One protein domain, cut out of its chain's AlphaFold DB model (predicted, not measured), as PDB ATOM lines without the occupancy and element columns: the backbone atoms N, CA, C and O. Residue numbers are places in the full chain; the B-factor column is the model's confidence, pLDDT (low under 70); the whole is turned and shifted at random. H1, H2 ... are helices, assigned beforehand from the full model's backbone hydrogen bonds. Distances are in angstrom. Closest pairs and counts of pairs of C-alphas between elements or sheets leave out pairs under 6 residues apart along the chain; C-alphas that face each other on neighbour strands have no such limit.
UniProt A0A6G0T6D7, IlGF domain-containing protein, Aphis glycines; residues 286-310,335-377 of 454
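AT A GLANCE: This is residues 286 to 310 and 335 to 377 of the 454 residues of the protein "IlGF domain-containing protein" of Aphis glycines (UniProt A0A6G0T6D7). A small head of three short helices, H1, H4 and H5, sits at one end, and from it a long thin arm with the short helices H2 and H3 reaches away; residues 335 to 343 and 345 to 351 of this arm stand free. The head is loosely formed: H1 packs on H5 near one end, while H4 is near both without clear contact. The printed part has 68 residues with five named helices, in the order H1, H2, H3, H4, H5, and no named strand; the class is all helix. The whole is extended, with a radius of gyration of the C-alphas of 17.7 A and spans of 53 by 24 by 18 A; the arm makes the length.

HOW THE PARTS SIT: H1, residues 291 to 300, and H5, residues 370 to 375, touch, with the C-alphas of Val 300 and Lys 374 closest at 6.6 A. They run the same way at a steep tilt of 68 degrees, only just short of about perpendicular. H4, residues 359 to 365, is close to H1 but not clearly touching it: the closest C-alphas are those of Leu 293 and Cys 363, 7.9 A apart. H1 and H4 run opposite ways at a steep tilt of 49 degrees. H4 and H5 are also close but not clearly touching, with the closest C-alphas, those of Ile 359 and Leu 373, 7.8 A apart. They run opposite ways at a shallow tilt of 33 degrees, only just short of steep. H2, residues 340 to 346, and H3, residues 349 to 352, are apart from each other and from H1, H4 and H5. In H1 and H4 every O i to N i+4 pair is within hydrogen-bond range; in H2 2 of 3 are and in H5 1 of 2, while H3 is too short for such a pair.

IN THESE COORDINATES: H1 begins with C-alpha 291 at (186.876, 49.189, 161.662) and is 14.1 A long. H2, 10.3 A long, begins with C-alpha 340 at (196.572, 16.318, 142.800). H3 is 5.3 A long, and H4 is 9.7 A long. H5, 9.4 A long, ends with C-alpha 375 at (187.842, 51.975, 142.008).

THE WHOLE: The C-alphas of Lys 302 and Pro 336 are the two farthest apart, at 53.8 A. Residues 311 to 334 are not printed, and C-alphas 310 and 335 are 45.3 A apart across the cut, which lies in the link H1 to H2. The links H2 to H3 and H4 to H5 are tight, and H3 to H4 is short. The mean pLDDT of the printed part is 79.1; 23 residues are under 70, among them residues 335 to 338 and 346 to 356.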
ATOM      1  N   ARG A 286     197.842  55.879 154.101       92.12
ATOM      2  CA  ARG A 286     197.669  55.263 155.415       92.12
ATOM      3  C   ARG A 286     197.171  53.849 155.202       92.12
ATOM      4  O   ARG A 286     196.388  53.573 154.301       92.12
ATOM      5  N   GLN A 287     197.658  52.953 156.042       94.88
ATOM      6  CA  GLN A 287     197.183  51.582 156.100       94.88
ATOM      7  C   GLN A 287     195.835  51.574 156.822       94.88
ATOM      8  O   GLN A 287     195.709  52.115 157.926       94.88
ATOM      9  N   TYR A 288     194.820  50.988 156.195       94.62
ATOM     10  CA  TYR A 288     193.463  50.951 156.729       94.62
ATOM     11  C   TYR A 288     193.069  49.504 157.002       94.62
ATOM     12  O   TYR A 288     192.867  48.708 156.089       94.62
ATOM     13  N   CYS A 289     192.931  49.177 158.284       95.06
ATOM     14  CA  CYS A 289     192.586  47.842 158.757       95.06
ATOM     15  C   CYS A 289     191.317  47.870 159.619       95.06
ATOM     16  O   CYS A 289     191.036  48.855 160.308       95.06
ATOM     17  N   GLY A 290     190.559  46.769 159.604       92.75
ATOM     18  CA  GLY A 290     189.416  46.546 160.495       92.75
ATOM     19  C   GLY A 290     188.337  47.631 160.409       92.75
ATOM     20  O   GLY A 290     187.888  47.999 159.322       92.75
ATOM     21  N   SER A 291     187.927  48.164 161.565       91.44
ATOM     22  CA  SER A 291     186.876  49.189 161.662       91.44
ATOM     23  C   SER A 291     187.241  50.497 160.955       91.44
ATOM     24  O   SER A 291     186.360  51.167 160.423       91.44
ATOM     25  N   SER A 292     188.530  50.850 160.876       93.50
ATOM     26  CA  SER A 292     188.962  52.050 160.152       93.50
ATOM     27  C   SER A 292     188.710  51.925 158.652       93.50
ATOM     28  O   SER A 292     188.284  52.897 158.030       93.50
ATOM     29  N   LEU A 293     188.949  50.741 158.075       93.62
ATOM     30  CA  LEU A 293     188.668  50.477 156.664       93.62
ATOM     31  C   LEU A 293     187.161  50.526 156.399       93.62
ATOM     32  O   LEU A 293     186.732  51.173 155.450       93.62
ATOM     33  N   ALA A 294     186.357  49.915 157.275       91.69
ATOM     34  CA  ALA A 294     184.900  49.940 157.168       91.69
ATOM     35  C   ALA A 294     184.333  51.371 157.230       91.69
ATOM     36  O   ALA A 294     183.513  51.740 156.390       91.69
ATOM     37  N   ASN A 295     184.820  52.202 158.159       92.06
ATOM     38  CA  ASN A 295     184.404  53.602 158.289       92.06
ATOM     39  C   ASN A 295     184.744  54.419 157.037       92.06
ATOM     40  O   ASN A 295     183.929  55.210 156.563       92.06
ATOM     41  N   ILE A 296     185.941  54.230 156.479       93.38
ATOM     42  CA  ILE A 296     186.361  54.958 155.278       93.38
ATOM     43  C   ILE A 296     185.588  54.476 154.061       93.38
ATOM     44  O   ILE A 296     185.114  55.310 153.297       93.38
ATOM     45  N   MET A 297     185.381  53.170 153.907       92.31
ATOM     46  CA  MET A 297     184.536  52.631 152.840       92.31
ATOM     47  C   MET A 297     183.097  53.136 152.949       92.31
ATOM     48  O   MET A 297     182.490  53.471 151.938       92.31
ATOM     49  N   GLN A 298     182.559  53.297 154.160       91.69
ATOM     50  CA  GLN A 298     181.245  53.908 154.357       91.69
ATOM     51  C   GLN A 298     181.211  55.370 153.876       91.69
ATOM     52  O   GLN A 298     180.235  55.782 153.242       91.69
ATOM     53  N   ILE A 299     182.275  56.139 154.127       92.12
ATOM     54  CA  ILE A 299     182.404  57.530 153.665       92.12
ATOM     55  C   ILE A 299     182.570  57.592 152.139       92.12
ATOM     56  O   ILE A 299     181.853  58.348 151.481       92.12
ATOM     57  N   VAL A 300     183.483  56.792 151.578       93.00
ATOM     58  CA  VAL A 300     183.786  56.744 150.136       93.00
ATOM     59  C   VAL A 300     182.549  56.306 149.353       93.00
ATOM     60  O   VAL A 300     182.141  57.007 148.429       93.00
ATOM     61  N   CYS A 301     181.877  55.242 149.801       92.25
ATOM     62  CA  CYS A 301     180.691  54.688 149.149       92.25
ATOM     63  C   CYS A 301     179.376  55.390 149.516       92.25
ATOM     64  O   CYS A 301     178.299  54.845 149.265       92.25
ATOM     65  N   LYS A 302     179.411  56.577 150.141       93.12
ATOM     66  CA  LYS A 302     178.211  57.359 150.510       93.12
ATOM     67  C   LYS A 302     177.149  56.534 151.259       93.12
ATOM     68  O   LYS A 302     175.964  56.602 150.936       93.12
ATOM     69  N   ASN A 303     177.570  55.752 152.253       85.81
ATOM     70  CA  ASN A 303     176.739  54.828 153.041       85.81
ATOM     71  C   ASN A 303     176.131  53.638 152.274       85.81
ATOM     72  O   ASN A 303     175.303  52.932 152.840       85.81
ATOM     73  N   LYS A 304     176.533  53.378 151.023       86.94
ATOM     74  CA  LYS A 304     176.121  52.175 150.269       86.94
ATOM     75  C   LYS A 304     177.026  50.966 150.505       86.94
ATOM     76  O   LYS A 304     176.807  49.907 149.926       86.94
ATOM     77  N   TYR A 305     178.062  51.120 151.323       86.31
ATOM     78  CA  TYR A 305     178.929  50.011 151.681       86.31
ATOM     79  C   TYR A 305     178.161  49.040 152.585       86.31
ATOM     80  O   TYR A 305     177.952  49.323 153.765       86.31
ATOM     81  N   ASN A 306     177.769  47.887 152.034       80.56
ATOM     82  CA  ASN A 306     177.189  46.761 152.772       80.56
ATOM     83  C   ASN A 306     178.279  46.020 153.562       80.56
ATOM     84  O   ASN A 306     178.459  44.809 153.429       80.56
ATOM     85  N   GLY A 307     179.047  46.765 154.357       79.00
ATOM     86  CA  GLY A 307     179.951  46.170 155.326       79.00
ATOM     87  C   GLY A 307     179.163  45.308 156.313       79.00
ATOM     88  O   GLY A 307     177.951  45.505 156.456       79.00
ATOM     89  N   PRO A 308     179.821  44.359 157.001       67.56
ATOM     90  CA  PRO A 308     179.217  43.633 158.111       67.56
ATOM     91  C   PRO A 308     178.651  44.658 159.100       67.56
ATOM     92  O   PRO A 308     179.385  45.344 159.807       67.56
ATOM     93  N   SER A 309     177.334  44.852 159.021       61.44
ATOM     94  CA  SER A 309     176.637  45.970 159.641       61.44
ATOM     95  C   SER A 309     176.885  45.946 161.143       61.44
ATOM     96  O   SER A 309     176.671  44.925 161.795       61.44
ATOM     97  N   HIS A 310     177.312  47.094 161.673       60.72
ATOM     98  CA  HIS A 310     177.754  47.366 163.046       60.72
ATOM     99  C   HIS A 310     176.789  46.970 164.186       60.72
ATOM    100  O   HIS A 310     177.078  47.260 165.344       60.72
ATOM    101  N   TYR A 335     190.790   8.747 143.849       54.62
ATOM    102  CA  TYR A 335     190.475   9.079 142.471       54.62
ATOM    103  C   TYR A 335     191.516   8.345 141.618       54.62
ATOM    104  O   TYR A 335     192.697   8.688 141.690       54.62
ATOM    105  N   PRO A 336     191.127   7.356 140.793       66.81
ATOM    106  CA  PRO A 336     192.081   6.479 140.114       66.81
ATOM    107  C   PRO A 336     192.858   7.163 138.979       66.81
ATOM    108  O   PRO A 336     193.552   6.500 138.214       66.81
ATOM    109  N   TYR A 337     192.762   8.487 138.844       61.56
ATOM    110  CA  TYR A 337     193.355   9.219 137.739       61.56
ATOM    111  C   TYR A 337     193.953  10.540 138.234       61.56
ATOM    112  O   TYR A 337     193.255  11.521 138.467       61.56
ATOM    113  N   GLN A 338     195.281  10.512 138.325       63.09
ATOM    114  CA  GLN A 338     196.237  11.600 138.526       63.09
ATOM    115  C   GLN A 338     196.422  12.175 139.942       63.09
ATOM    116  O   GLN A 338     195.477  12.638 140.581       63.09
ATOM    117  N   PRO A 339     197.686  12.245 140.418       75.62
ATOM    118  CA  PRO A 339     198.015  12.916 141.665       75.62
ATOM    119  C   PRO A 339     197.617  14.393 141.578       75.62
ATOM    120  O   PRO A 339     197.852  15.066 140.574       75.62
ATOM    121  N   ARG A 340     197.060  14.928 142.669       64.75
ATOM    122  CA  ARG A 340     196.572  16.318 142.800       64.75
ATOM    123  C   ARG A 340     197.542  17.378 142.261       64.75
ATOM    124  O   ARG A 340     197.113  18.422 141.779       64.75
ATOM    125  N   GLN A 341     198.843  17.109 142.340       70.25
ATOM    126  CA  GLN A 341     199.893  17.987 141.830       70.25
ATOM    127  C   GLN A 341     199.828  18.158 140.303       70.25
ATOM    128  O   GLN A 341     199.999  19.273 139.822       70.25
ATOM    129  N   GLU A 342     199.497  17.109 139.547       74.00
ATOM    130  CA  GLU A 342     199.332  17.176 138.088       74.00
ATOM    131  C   GLU A 342     198.016  17.848 137.696       74.00
ATOM    132  O   GLU A 342     198.004  18.710 136.819       74.00
ATOM    133  N   ALA A 343     196.919  17.557 138.400       66.50
ATOM    134  CA  ALA A 343     195.629  18.206 138.151       66.50
ATOM    135  C   ALA A 343     195.690  19.735 138.363       66.50
ATOM    136  O   ALA A 343     195.044  20.501 137.643       66.50
ATOM    137  N   MET A 344     196.518  20.202 139.306       65.62
ATOM    138  CA  MET A 344     196.753  21.635 139.518       65.62
ATOM    139  C   MET A 344     197.550  22.304 138.386       65.62
ATOM    140  O   MET A 344     197.411  23.514 138.205       65.62
ATOM    141  N   LEU A 345     198.338  21.557 137.602       71.38
ATOM    142  CA  LEU A 345     199.061  22.093 136.439       71.38
ATOM    143  C   LEU A 345     198.134  22.339 135.239       71.38
ATOM    144  O   LEU A 345     198.387  23.255 134.454       71.38
ATOM    145  N   PHE A 346     197.042  21.577 135.121       67.38
ATOM    146  CA  PHE A 346     196.039  21.756 134.064       67.38
ATOM    147  C   PHE A 346     194.976  22.806 134.395       67.38
ATOM    148  O   PHE A 346     194.253  23.250 133.501       67.38
ATOM    149  N   MET A 347     194.887  23.260 135.650       61.69
ATOM    150  CA  MET A 347     194.015  24.379 135.993       61.69
ATOM    151  C   MET A 347     194.549  25.666 135.345       61.69
ATOM    152  O   MET A 347     195.673  26.086 135.637       61.69
ATOM    153  N   PRO A 348     193.762  26.352 134.491       64.12
ATOM    154  CA  PRO A 348     194.204  27.579 133.848       64.12
ATOM    155  C   PRO A 348     194.596  28.610 134.913       64.12
ATOM    156  O   PRO A 348     193.749  29.163 135.613       64.12
ATOM    157  N   THR A 349     195.892  28.908 135.016       57.72
ATOM    158  CA  THR A 349     196.485  29.928 135.908       57.72
ATOM    159  C   THR A 349     195.785  31.294 135.886       57.72
ATOM    160  O   THR A 349     195.935  32.075 136.830       57.72
ATOM    161  N   ARG A 350     194.996  31.595 134.848       55.50
ATOM    162  CA  ARG A 350     194.176  32.814 134.763       55.50
ATOM    163  C   ARG A 350     192.952  32.801 135.686       55.50
ATOM    164  O   ARG A 350     192.522  33.872 136.100       55.50
ATOM    165  N   ILE A 351     192.429  31.633 136.059       52.94
ATOM    166  CA  ILE A 351     191.273  31.516 136.962       52.94
ATOM    167  C   ILE A 351     191.736  31.510 138.428       52.94
ATOM    168  O   ILE A 351     191.110  32.142 139.273       52.94
ATOM    169  N   VAL A 352     192.898  30.914 138.724       51.31
ATOM    170  CA  VAL A 352     193.429  30.816 140.099       51.31
ATOM    171  C   VAL A 352     194.012  32.145 140.612       51.31
ATOM    172  O   VAL A 352     193.910  32.440 141.798       51.31
ATOM    173  N   ARG A 353     194.568  33.006 139.744       49.72
ATOM    174  CA  ARG A 353     195.102  34.328 140.157       49.72
ATOM    175  C   ARG A 353     194.075  35.464 140.161       49.72
ATOM    176  O   ARG A 353     194.388  36.549 140.646       49.72
ATOM    177  N   SER A 354     192.857  35.210 139.686       48.72
ATOM    178  CA  SER A 354     191.709  36.107 139.870       48.72
ATOM    179  C   SER A 354     190.948  35.789 141.164       48.72
ATOM    180  O   SER A 354     189.778  36.146 141.316       48.72
ATOM    181  N   SER A 355     191.592  35.131 142.139       54.66
ATOM    182  CA  SER A 355     191.149  35.224 143.526       54.66
ATOM    183  C   SER A 355     191.149  36.712 143.868       54.66
ATOM    184  O   SER A 355     192.212  37.279 144.127       54.66
ATOM    185  N   LYS A 356     189.977  37.354 143.727       64.94
ATOM    186  CA  LYS A 356     189.692  38.756 144.038       64.94
ATOM    187  C   LYS A 356     190.547  39.131 145.232       64.94
ATOM    188  O   LYS A 356     190.216  38.728 146.347       64.94
ATOM    189  N   ARG A 357     191.664  39.830 144.998       74.44
ATOM    190  CA  ARG A 357     192.459  40.345 146.104       74.44
ATOM    191  C   ARG A 357     191.494  41.193 146.889       74.44
ATOM    192  O   ARG A 357     190.902  42.132 146.353       74.44
ATOM    193  N   THR A 358     191.203  40.741 148.099       85.50
ATOM    194  CA  THR A 358     190.204  41.417 148.895       85.50
ATOM    195  C   THR A 358     190.749  42.808 149.170       85.50
ATOM    196  O   THR A 358     191.955  43.001 149.326       85.50
ATOM    197  N   ILE A 359     189.869  43.803 149.223       88.31
ATOM    198  CA  ILE A 359     190.282  45.168 149.570       88.31
ATOM    199  C   ILE A 359     191.010  45.210 150.923       88.31
ATOM    200  O   ILE A 359     191.840  46.079 151.167       88.31
ATOM    201  N   ILE A 360     190.728  44.223 151.780       89.69
ATOM    202  CA  ILE A 360     191.407  43.990 153.045       89.69
ATOM    203  C   ILE A 360     192.882  43.666 152.793       89.69
ATOM    204  O   ILE A 360     193.731  44.319 153.382       89.69
ATOM    205  N   ASP A 361     193.222  42.733 151.905       89.75
ATOM    206  CA  ASP A 361     194.628  42.392 151.655       89.75
ATOM    207  C   ASP A 361     195.421  43.548 151.042       89.75
ATOM    208  O   ASP A 361     196.567  43.761 151.433       89.75
ATOM    209  N   GLU A 362     194.826  44.328 150.137       91.44
ATOM    210  CA  GLU A 362     195.530  45.461 149.521       91.44
ATOM    211  C   GLU A 362     195.687  46.633 150.500       91.44
ATOM    212  O   GLU A 362     196.807  47.074 150.731       91.44
ATOM    213  N   CYS A 363     194.616  47.090 151.158       94.62
ATOM    214  CA  CYS A 363     194.666  48.278 152.024       94.62
ATOM    215  C   CYS A 363     195.118  48.021 153.467       94.62
ATOM    216  O   CYS A 363     195.525  48.960 154.163       94.62
ATOM    217  N   CYS A 364     195.019  46.775 153.943       95.31
ATOM    218  CA  CYS A 364     195.483  46.407 155.275       95.31
ATOM    219  C   CYS A 364     196.890  45.813 155.264       95.31
ATOM    220  O   CYS A 364     197.536  45.890 156.297       95.31
ATOM    221  N   ARG A 365     197.424  45.263 154.162       94.00
ATOM    222  CA  ARG A 365     198.857  44.885 154.117       94.00
ATOM    223  C   ARG A 365     199.736  45.969 153.511       94.00
ATOM    224  O   ARG A 365     200.916  46.033 153.848       94.00
ATOM    225  N   ARG A 366     199.188  46.809 152.630       93.44
ATOM    226  CA  ARG A 366     199.909  47.910 151.985       93.44
ATOM    227  C   ARG A 366     199.158  49.223 152.223       93.44
ATOM    228  O   ARG A 366     197.931  49.228 152.276       93.44
ATOM    229  N   PRO A 367     199.862  50.346 152.424       93.38
ATOM    230  CA  PRO A 367     199.203  51.639 152.539       93.38
ATOM    231  C   PRO A 367     198.561  51.982 151.191       93.38
ATOM    232  O   PRO A 367     199.256  52.036 150.179       93.38
ATOM    233  N   CYS A 368     197.247  52.204 151.184       93.69
ATOM    234  CA  CYS A 368     196.493  52.483 149.965       93.69
ATOM    235  C   CYS A 368     195.994  53.932 149.940       93.69
ATOM    236  O   CYS A 368     195.782  54.571 150.982       93.69
ATOM    237  N   LEU A 369     195.821  54.474 148.738       93.00
ATOM    238  CA  LEU A 369     195.280  55.819 148.547       93.00
ATOM    239  C   LEU A 369     193.746  55.774 148.530       93.00
ATOM    240  O   LEU A 369     193.129  54.831 148.040       93.00
ATOM    241  N   ILE A 370     193.099  56.842 149.000       90.81
ATOM    242  CA  ILE A 370     191.627  56.963 148.956       90.81
ATOM    243  C   ILE A 370     191.084  56.866 147.518       90.81
ATOM    244  O   ILE A 370     189.967  56.399 147.303       90.81
ATOM    245  N   SER A 371     191.881  57.263 146.524       89.69
ATOM    246  CA  SER A 371     191.554  57.101 145.106       89.69
ATOM    247  C   SER A 371     191.448  55.635 144.674       89.69
ATOM    248  O   SER A 371     190.607  55.323 143.837       89.69
ATOM    249  N   GLU A 372     192.243  54.734 145.256       88.62
ATOM    250  CA  GLU A 372     192.226  53.297 144.943       88.62
ATOM    251  C   GLU A 372     191.000  52.613 145.552       88.62
ATOM    252  O   GLU A 372     190.368  51.777 144.907       88.62
ATOM    253  N   LEU A 373     190.587  53.046 146.750       89.12
ATOM    254  CA  LEU A 373     189.352  52.580 147.390       89.12
ATOM    255  C   LEU A 373     188.120  52.858 146.513       89.12
ATOM    256  O   LEU A 373     187.217  52.026 146.436       89.12
ATOM    257  N   LYS A 374     188.099  53.985 145.791       87.19
ATOM    258  CA  LYS A 374     186.974  54.365 144.923       87.19
ATOM    259  C   LYS A 374     186.805  53.441 143.709       87.19
ATOM    260  O   LYS A 374     185.683  53.225 143.271       87.19
ATOM    261  N   ILE A 375     187.890  52.868 143.184       77.31
ATOM    262  CA  ILE A 375     187.842  51.975 142.008       77.31
ATOM    263  C   ILE A 375     187.131  50.657 142.348       77.31
ATOM    264  O   ILE A 375     186.533  50.023 141.483       77.31
ATOM    265  N   THR A 376     187.133  50.271 143.627       65.12
ATOM    266  CA  THR A 376     186.424  49.076 144.102       65.12
ATOM    267  C   THR A 376     184.919  49.269 144.283       65.12
ATOM    268  O   THR A 376     184.239  48.305 144.639       65.12
ATOM    269  N   GLU A 377     184.371  50.452 143.961       64.19
ATOM    270  CA  GLU A 377     182.952  50.604 143.612       64.19
ATOM    271  C   GLU A 377     182.680  49.874 142.286       64.19
ATOM    272  O   GLU A 377     182.318  50.460 141.268       64.19
TER     273      GLU A 377